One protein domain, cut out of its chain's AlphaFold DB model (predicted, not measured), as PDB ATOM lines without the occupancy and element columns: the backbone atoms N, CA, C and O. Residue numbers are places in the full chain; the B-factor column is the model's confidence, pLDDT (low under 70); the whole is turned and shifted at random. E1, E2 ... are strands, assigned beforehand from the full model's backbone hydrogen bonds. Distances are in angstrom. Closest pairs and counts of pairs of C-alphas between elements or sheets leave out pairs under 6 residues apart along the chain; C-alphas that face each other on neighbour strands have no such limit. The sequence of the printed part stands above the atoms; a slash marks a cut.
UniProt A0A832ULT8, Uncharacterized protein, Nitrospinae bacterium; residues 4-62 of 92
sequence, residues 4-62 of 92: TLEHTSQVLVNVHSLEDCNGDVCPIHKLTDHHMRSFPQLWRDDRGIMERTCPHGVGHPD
ATOM      1  N   THR A   4      31.260 140.859  40.492       97.06
ATOM      2  CA  THR A   4      30.926 141.991  39.621       97.06
ATOM      3  C   THR A   4      32.124 142.287  38.730       97.06
ATOM      4  O   THR A   4      33.234 142.423  39.240       97.06
ATOM      5  N   LEU A   5      31.897 142.370  37.423       97.12
ATOM      6  CA  LEU A   5      32.949 142.662  36.452       97.12
ATOM      7  C   LEU A   5      33.355 144.146  36.479       97.12
ATOM      8  O   LEU A   5      32.581 145.009  36.904       97.12
ATOM      9  N   GLU A   6      34.571 144.458  36.030       97.25
ATOM     10  CA  GLU A   6      35.106 145.819  36.110       97.25
ATOM     11  C   GLU A   6      34.369 146.811  35.209       97.25
ATOM     12  O   GLU A   6      34.056 146.531  34.052       97.25
ATOM     13  N   HIS A   7      34.129 148.010  35.745       97.06
ATOM     14  CA  HIS A   7      33.509 149.136  35.036       97.06
ATOM     15  C   HIS A   7      32.146 148.808  34.391       97.06
ATOM     16  O   HIS A   7      31.720 149.470  33.447       97.06
ATOM     17  N   THR A   8      31.429 147.819  34.927       96.12
ATOM     18  CA  THR A   8      30.089 147.417  34.487       96.12
ATOM     19  C   THR A   8      29.201 147.072  35.683       96.12
ATOM     20  O   THR A   8      29.661 146.925  36.815       96.12
ATOM     21  N   SER A   9      27.897 146.940  35.443       96.38
ATOM     22  CA  SER A   9      26.944 146.383  36.406       96.38
ATOM     23  C   SER A   9      26.719 144.879  36.218       96.38
ATOM     24  O   SER A   9      25.898 144.299  36.932       96.38
ATOM     25  N   GLN A  10      27.382 144.242  35.244       97.06
ATOM     26  CA  GLN A  10      27.235 142.808  35.003       97.06
ATOM     27  C   GLN A  10      27.836 142.009  36.162       97.06
ATOM     28  O   GLN A  10      28.944 142.277  36.633       97.06
ATOM     29  N   VAL A  11      27.088 141.003  36.609       97.31
ATOM     30  CA  VAL A  11      27.513 140.123  37.689       97.31
ATOM     31  C   VAL A  11      27.508 138.678  37.227       97.31
ATOM     32  O   VAL A  11      26.470 138.153  36.829       97.31
ATOM     33  N   LEU A  12      28.661 138.027  37.349       96.50
ATOM     34  CA  LEU A  12      28.803 136.606  37.094       96.50
ATOM     35  C   LEU A  12      28.439 135.802  38.335       96.50
ATOM     36  O   LEU A  12      28.804 136.143  39.464       96.50
ATOM     37  N   VAL A  13      27.727 134.706  38.106       95.62
ATOM     38  CA  VAL A  13      27.415 133.682  39.103       95.62
ATOM     39  C   VAL A  13      28.071 132.372  38.687       95.62
ATOM     40  O   VAL A  13      28.439 132.199  37.531       95.62
ATOM     41  N   ASN A  14      28.216 131.445  39.635       93.62
ATOM     42  CA  ASN A  14      28.866 130.151  39.403       93.62
ATOM     43  C   ASN A  14      30.346 130.248  38.967       93.62
ATOM     44  O   ASN A  14      30.869 129.359  38.306       93.62
ATOM     45  N   VAL A  15      31.040 131.317  39.369       93.88
ATOM     46  CA  VAL A  15      32.491 131.448  39.159       93.88
ATOM     47  C   VAL A  15      33.240 130.571  40.171       93.88
ATOM     48  O   VAL A  15      32.841 130.531  41.342       93.88
ATOM     49  N   HIS A  16      34.298 129.875  39.743       93.62
ATOM     50  CA  HIS A  16      35.199 129.122  40.631       93.62
ATOM     51  C   HIS A  16      35.915 130.050  41.628       93.62
ATOM     52  O   HIS A  16      35.843 131.268  41.481       93.62
ATOM     53  N   SER A  17      36.557 129.505  42.667       94.62
ATOM     54  CA  SER A  17      37.256 130.332  43.659       94.62
ATOM     55  C   SER A  17      38.575 130.904  43.126       94.62
ATOM     56  O   SER A  17      39.137 130.379  42.172       94.62
ATOM     57  N   LEU A  18      39.115 131.955  43.750       92.56
ATOM     58  CA  LEU A  18      40.453 132.451  43.394       92.56
ATOM     59  C   LEU A  18      41.530 131.364  43.567       92.56
ATOM     60  O   LEU A  18      42.485 131.320  42.797       92.56
ATOM     61  N   GLU A  19      41.366 130.487  44.559       93.62
ATOM     62  CA  GLU A  19      42.293 129.393  44.869       93.62
ATOM     63  C   GLU A  19      42.278 128.303  43.788       93.62
ATOM     64  O   GLU A  19      43.319 127.734  43.472       93.62
ATOM     65  N   ASP A  20      41.117 128.075  43.165       94.06
ATOM     66  CA  ASP A  20      40.950 127.126  42.055       94.06
ATOM     67  C   ASP A  20      41.393 127.708  40.699       94.06
ATOM     68  O   ASP A  20      41.362 127.021  39.676       94.06
ATOM     69  N   CYS A  21      41.761 128.993  40.658       92.56
ATOM     70  CA  CYS A  21      42.090 129.695  39.426       92.56
ATOM     71  C   CYS A  21      43.493 129.320  38.929       92.56
ATOM     72  O   CYS A  21      44.516 129.699  39.517       92.56
ATOM     73  N   ASN A  22      43.535 128.605  37.805       89.25
ATOM     74  CA  ASN A  22      44.771 128.164  37.171       89.25
ATOM     75  C   ASN A  22      45.445 129.281  36.350       89.25
ATOM     76  O   ASN A  22      44.768 130.121  35.761       89.25
ATOM     77  N   GLY A  23      46.777 129.240  36.256       86.00
ATOM     78  CA  GLY A  23      47.580 130.198  35.487       86.00
ATOM     79  C   GLY A  23      47.794 131.547  36.180       86.00
ATOM     80  O   GLY A  23      47.173 131.847  37.200       86.00
ATOM     81  N   ASP A  24      48.697 132.360  35.633       89.31
ATOM     82  CA  ASP A  24      49.074 133.660  36.210       89.31
ATOM     83  C   ASP A  24      48.175 134.816  35.744       89.31
ATOM     84  O   ASP A  24      48.128 135.856  36.394       89.31
ATOM     85  N   VAL A  25      47.425 134.615  34.656       92.69
ATOM     86  CA  VAL A  25      46.525 135.603  34.049       92.69
ATOM     87  C   VAL A  25      45.128 135.007  33.927       92.69
ATOM     88  O   VAL A  25      44.964 133.869  33.488       92.69
ATOM     89  N   CYS A  26      44.119 135.764  34.353       93.12
ATOM     90  CA  CYS A  26      42.718 135.364  34.291       93.12
ATOM     91  C   CYS A  26      41.831 136.609  34.175       93.12
ATOM     92  O   CYS A  26      41.933 137.482  35.044       93.12
ATOM     93  N   PRO A  27      40.869 136.647  33.233       94.25
ATOM     94  CA  PRO A  27      40.040 137.825  32.966       94.25
ATOM     95  C   PRO A  27      38.969 138.090  34.041       94.25
ATOM     96  O   PRO A  27      38.104 138.942  33.876       94.25
ATOM     97  N   ILE A  28      38.983 137.340  35.144       95.00
ATOM     98  CA  ILE A  28      38.054 137.499  36.272       95.00
ATOM     99  C   ILE A  28      38.823 137.696  37.583       95.00
ATOM    100  O   ILE A  28      38.456 138.529  38.404       95.00
ATOM    101  N   HIS A  29      39.883 136.913  37.792       95.44
ATOM    102  CA  HIS A  29      40.575 136.826  39.078       95.44
ATOM    103  C   HIS A  29      41.963 137.476  39.092       95.44
ATOM    104  O   HIS A  29      42.388 137.967  40.135       95.44
ATOM    105  N   LYS A  30      42.692 137.439  37.970       94.50
ATOM    106  CA  LYS A  30      44.114 137.817  37.876       94.50
ATOM    107  C   LYS A  30      44.312 138.729  36.668       94.50
ATOM    108  O   LYS A  30      44.941 138.355  35.682       94.50
ATOM    109  N   LEU A  31      43.680 139.893  36.752       94.50
ATOM    110  CA  LEU A  31      43.622 140.875  35.678       94.50
ATOM    111  C   LEU A  31      44.931 141.677  35.602       94.50
ATOM    112  O   LEU A  31      45.395 142.180  36.635       94.50
ATOM    113  N   THR A  32      45.482 141.886  34.410       94.50
ATOM    114  CA  THR A  32      46.729 142.641  34.201       94.50
ATOM    115  C   THR A  32      46.479 144.135  33.965       94.50
ATOM    116  O   THR A  32      45.366 144.566  33.660       94.50
ATOM    117  N   ASP A  33      47.506 144.969  34.145       93.81
ATOM    118  CA  ASP A  33      47.431 146.410  33.858       93.81
ATOM    119  C   ASP A  33      47.711 146.687  32.369       93.81
ATOM    120  O   ASP A  33      48.783 147.152  31.981       93.81
ATOM    121  N   HIS A  34      46.760 146.318  31.508       90.88
ATOM    122  CA  HIS A  34      46.826 146.552  30.064       90.88
ATOM    123  C   HIS A  34      46.095 147.849  29.666       90.88
ATOM    124  O   HIS A  34      45.227 148.350  30.372       90.88
ATOM    125  N   HIS A  35      46.386 148.401  28.484       89.75
ATOM    126  CA  HIS A  35      45.838 149.700  28.048       89.75
ATOM    127  C   HIS A  35      44.296 149.765  27.957       89.75
ATOM    128  O   HIS A  35      43.724 150.849  28.034       89.75
ATOM    129  N   MET A  36      43.628 148.615  27.815       91.62
ATOM    130  CA  MET A  36      42.161 148.499  27.813       91.62
ATOM    131  C   MET A  36      41.569 148.230  29.205       91.62
ATOM    132  O   MET A  36      40.371 147.992  29.315       91.62
ATOM    133  N   ARG A  37      42.372 148.222  30.275       94.62
ATOM    134  CA  ARG A  37      41.919 147.854  31.625       94.62
ATOM    135  C   ARG A  37      40.799 148.757  32.138       94.62
ATOM    136  O   ARG A  37      39.905 148.300  32.836       94.62
ATOM    137  N   SER A  38      40.819 150.026  31.739       93.69
ATOM    138  CA  SER A  38      39.790 151.014  32.076       93.69
ATOM    139  C   SER A  38      38.476 150.836  31.308       93.69
ATOM    140  O   SER A  38      37.503 151.535  31.592       93.69
ATOM    141  N   PHE A  39      38.428 149.937  30.323       94.44
ATOM    142  CA  PHE A  39      37.227 149.679  29.542       94.44
ATOM    143  C   PHE A  39      36.289 148.733  30.317       94.44
ATOM    144  O   PHE A  39      36.770 147.774  30.935       94.44
ATOM    145  N   PRO A  40      34.960 148.962  30.272       97.19
ATOM    146  CA  PRO A  40      33.950 148.028  30.769       97.19
ATOM    147  C   PRO A  40      34.175 146.593  30.317       97.19
ATOM    148  O   PRO A  40      34.246 146.322  29.119       97.19
ATOM    149  N   GLN A  41      34.245 145.676  31.277       97.25
ATOM    150  CA  GLN A  41      34.214 144.247  31.000       97.25
ATOM    151  C   GLN A  41      32.811 143.792  30.596       97.25
ATOM    152  O   GLN A  41      31.797 144.312  31.074       97.25
ATOM    153  N   LEU A  42      32.767 142.774  29.744       95.69
ATOM    154  CA  LEU A  42      31.546 142.126  29.299       95.69
ATOM    155  C   LEU A  42      31.805 140.636  29.072       95.69
ATOM    156  O   LEU A  42      32.563 140.254  28.186       95.69
ATOM    157  N   TRP A  43      31.117 139.786  29.825       95.56
ATOM    158  CA  TRP A  43      31.008 138.370  29.499       95.56
ATOM    159  C   TRP A  43      29.932 138.164  28.434       95.56
ATOM    160  O   TRP A  43      28.775 138.565  28.620       95.56
ATOM    161  N   ARG A  44      30.315 137.507  27.337       92.31
ATOM    162  CA  ARG A  44      29.432 137.128  26.230       92.31
ATOM    163  C   ARG A  44      29.098 135.650  26.355       92.31
ATOM    164  O   ARG A  44      29.859 134.790  25.925       92.31
ATOM    165  N   ASP A  45      27.966 135.361  26.983       91.81
ATOM    166  CA  ASP A  45      27.490 134.004  27.259       91.81
ATOM    167  C   ASP A  45      27.172 133.192  25.996       91.81
ATOM    168  O   ASP A  45      27.378 131.982  25.974       91.81
ATOM    169  N   ASP A  46      26.729 133.856  24.933       90.31
ATOM    170  CA  ASP A  46      26.507 133.271  23.607       90.31
ATOM    171  C   ASP A  46      27.798 132.838  22.892       90.31
ATOM    172  O   ASP A  46      27.748 131.954  22.037       90.31
ATOM    173  N   ARG A  47      28.940 133.452  23.221       87.25
ATOM    174  CA  ARG A  47      30.249 133.180  22.599       87.25
ATOM    175  C   ARG A  47      31.212 132.438  23.519       87.25
ATOM    176  O   ARG A  47      32.144 131.811  23.031       87.25
ATOM    177  N   GLY A  48      30.998 132.517  24.828       89.94
ATOM    178  CA  GLY A  48      31.893 131.954  25.832       89.94
ATOM    179  C   GLY A  48      33.214 132.713  25.984       89.94
ATOM    180  O   GLY A  48      34.217 132.078  26.299       89.94
ATOM    181  N   ILE A  49      33.227 134.034  25.760       90.69
ATOM    182  CA  ILE A  49      34.444 134.863  25.825       90.69
ATOM    183  C   ILE A  49      34.270 136.092  26.723       90.69
ATOM    184  O   ILE A  49      33.149 136.577  26.922       90.69
ATOM    185  N   MET A  50      35.390 136.623  27.220       93.75
ATOM    186  CA  MET A  50      35.438 137.942  27.851       93.75
ATOM    187  C   MET A  50      35.798 139.042  26.845       93.75
ATOM    188  O   MET A  50      36.728 138.904  26.051       93.75
ATOM    189  N   GLU A  51      35.090 140.166  26.930       93.25
ATOM    190  CA  GLU A  51      35.335 141.367  26.138       93.25
ATOM    191  C   GLU A  51      35.577 142.605  27.020       93.25
ATOM    192  O   GLU A  51      35.129 142.699  28.164       93.25
ATOM    193  N   ARG A  52      36.247 143.598  26.434       93.75
ATOM    194  CA  ARG A  52      36.393 144.977  26.901       93.75
ATOM    195  C   ARG A  52      35.678 145.899  25.915       93.75
ATOM    196  O   ARG A  52      36.027 145.932  24.738       93.75
ATOM    197  N   THR A  53      34.683 146.656  26.372       93.06
ATOM    198  CA  THR A  53      33.929 147.595  25.522       93.06
ATOM    199  C   THR A  53      34.614 148.959  25.508       93.06
ATOM    200  O   THR A  53      34.663 149.631  26.534       93.06
ATOM    201  N   CYS A  54      35.144 149.398  24.368       90.94
ATOM    202  CA  CYS A  54      35.831 150.689  24.279       90.94
ATOM    203  C   CYS A  54      34.855 151.885  24.374       90.94
ATOM    204  O   CYS A  54      33.638 151.711  24.248       90.94
ATOM    205  N   PRO A  55      35.353 153.130  24.523       89.62
ATOM    206  CA  PRO A  55      34.512 154.335  24.550       89.62
ATOM    207  C   PRO A  55      33.637 154.551  23.304       89.62
ATOM    208  O   PRO A  55      32.664 155.299  23.367       89.62
ATOM    209  N   HIS A  56      33.955 153.898  22.182       87.44
ATOM    210  CA  HIS A  56      33.161 153.938  20.947       87.44
ATOM    211  C   HIS A  56      32.003 152.922  20.943       87.44
ATOM    212  O   HIS A  56      31.230 152.876  19.989       87.44
ATOM    213  N   GLY A  57      31.877 152.108  21.999       88.62
ATOM    214  CA  GLY A  57      30.846 151.079  22.132       88.62
ATOM    215  C   GLY A  57      31.169 149.764  21.419       88.62
ATOM    216  O   GLY A  57      30.272 148.945  21.235       88.62
ATOM    217  N   VAL A  58      32.423 149.552  21.008       88.75
ATOM    218  CA  VAL A  58      32.874 148.323  20.337       88.75
ATOM    219  C   VAL A  58      33.439 147.344  21.364       88.75
ATOM    220  O   VAL A  58      34.258 147.727  22.197       88.75
ATOM    221  N   GLY A  59      33.010 146.081  21.297       89.06
ATOM    222  CA  GLY A  59      33.592 144.985  22.074       89.06
ATOM    223  C   GLY A  59      34.918 144.514  21.474       89.06
ATOM    224  O   GLY A  59      35.000 144.229  20.277       89.06
ATOM    225  N   HIS A  60      35.949 144.437  22.308       88.62
ATOM    226  CA  HIS A  60      37.259 143.874  21.984       88.62
ATOM    227  C   HIS A  60      37.505 142.636  22.842       88.62
ATOM    228  O   HIS A  60      37.150 142.681  24.017       88.62
ATOM    229  N   PRO A  61      38.149 141.572  22.335       90.12
ATOM    230  CA  PRO A  61      38.586 140.466  23.183       90.12
ATOM    231  C   PRO A  61      39.418 140.974  24.366       90.12
ATOM    232  O   PRO A  61      40.305 141.814  24.187       90.12
ATOM    233  N   ASP A  62      39.116 140.503  25.574       91.75
ATOM    234  CA  ASP A  62      39.871 140.882  26.767       91.75
ATOM    235  C   ASP A  62      41.305 140.317  26.672       91.75
ATOM    236  O   ASP A  62      41.461 139.106  26.498       91.75
TER     237      ASP A  62
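This is residues 4 to 62 of the 92 residues of an uncharacterized protein of Nitrospinae bacterium (UniProt A0A832ULT8). This domain has little regular structure: a small, three-stranded antiparallel sheet, E1 to E3, with the long stretch of residues 4 to 40 winding in a wide loop away from it and back into E1. The 59 printed residues have no named helix; the order along the chain and across the sheet is E1, E2, E3. The class is all strand, with only 12 residues in named elements. The whole is compact, with a radius of gyration of the C-alphas of 11.5 A and spans of 35, 25 and 19 A.

E2, residues 49 to 53, is 12.7 A long. E1, residues 41 to 44, begins at C-alpha 41 (34.214, 144.247, 31.000) and is 9.8 A long. E3, residues 59 to 61, is 6.8 A long and ends at C-alpha 61 (38.586, 140.466, 23.183).

The strands form a meander, each the antiparallel neighbour of the one before. Hairpin E1 and E2 has N 42 and O 51 within hydrogen-bond range, 2.8 A; their directions differ by 139 degrees. Hairpin E2 and E3 has N 52 and O 60 within range, 2.7 A, at 132 degrees.

The C-alphas farthest apart, of Glu 19 and His 56, are 35.5 A apart. Both links are tight. The printed part has no cut, and no printed residue is under 70 in pLDDT.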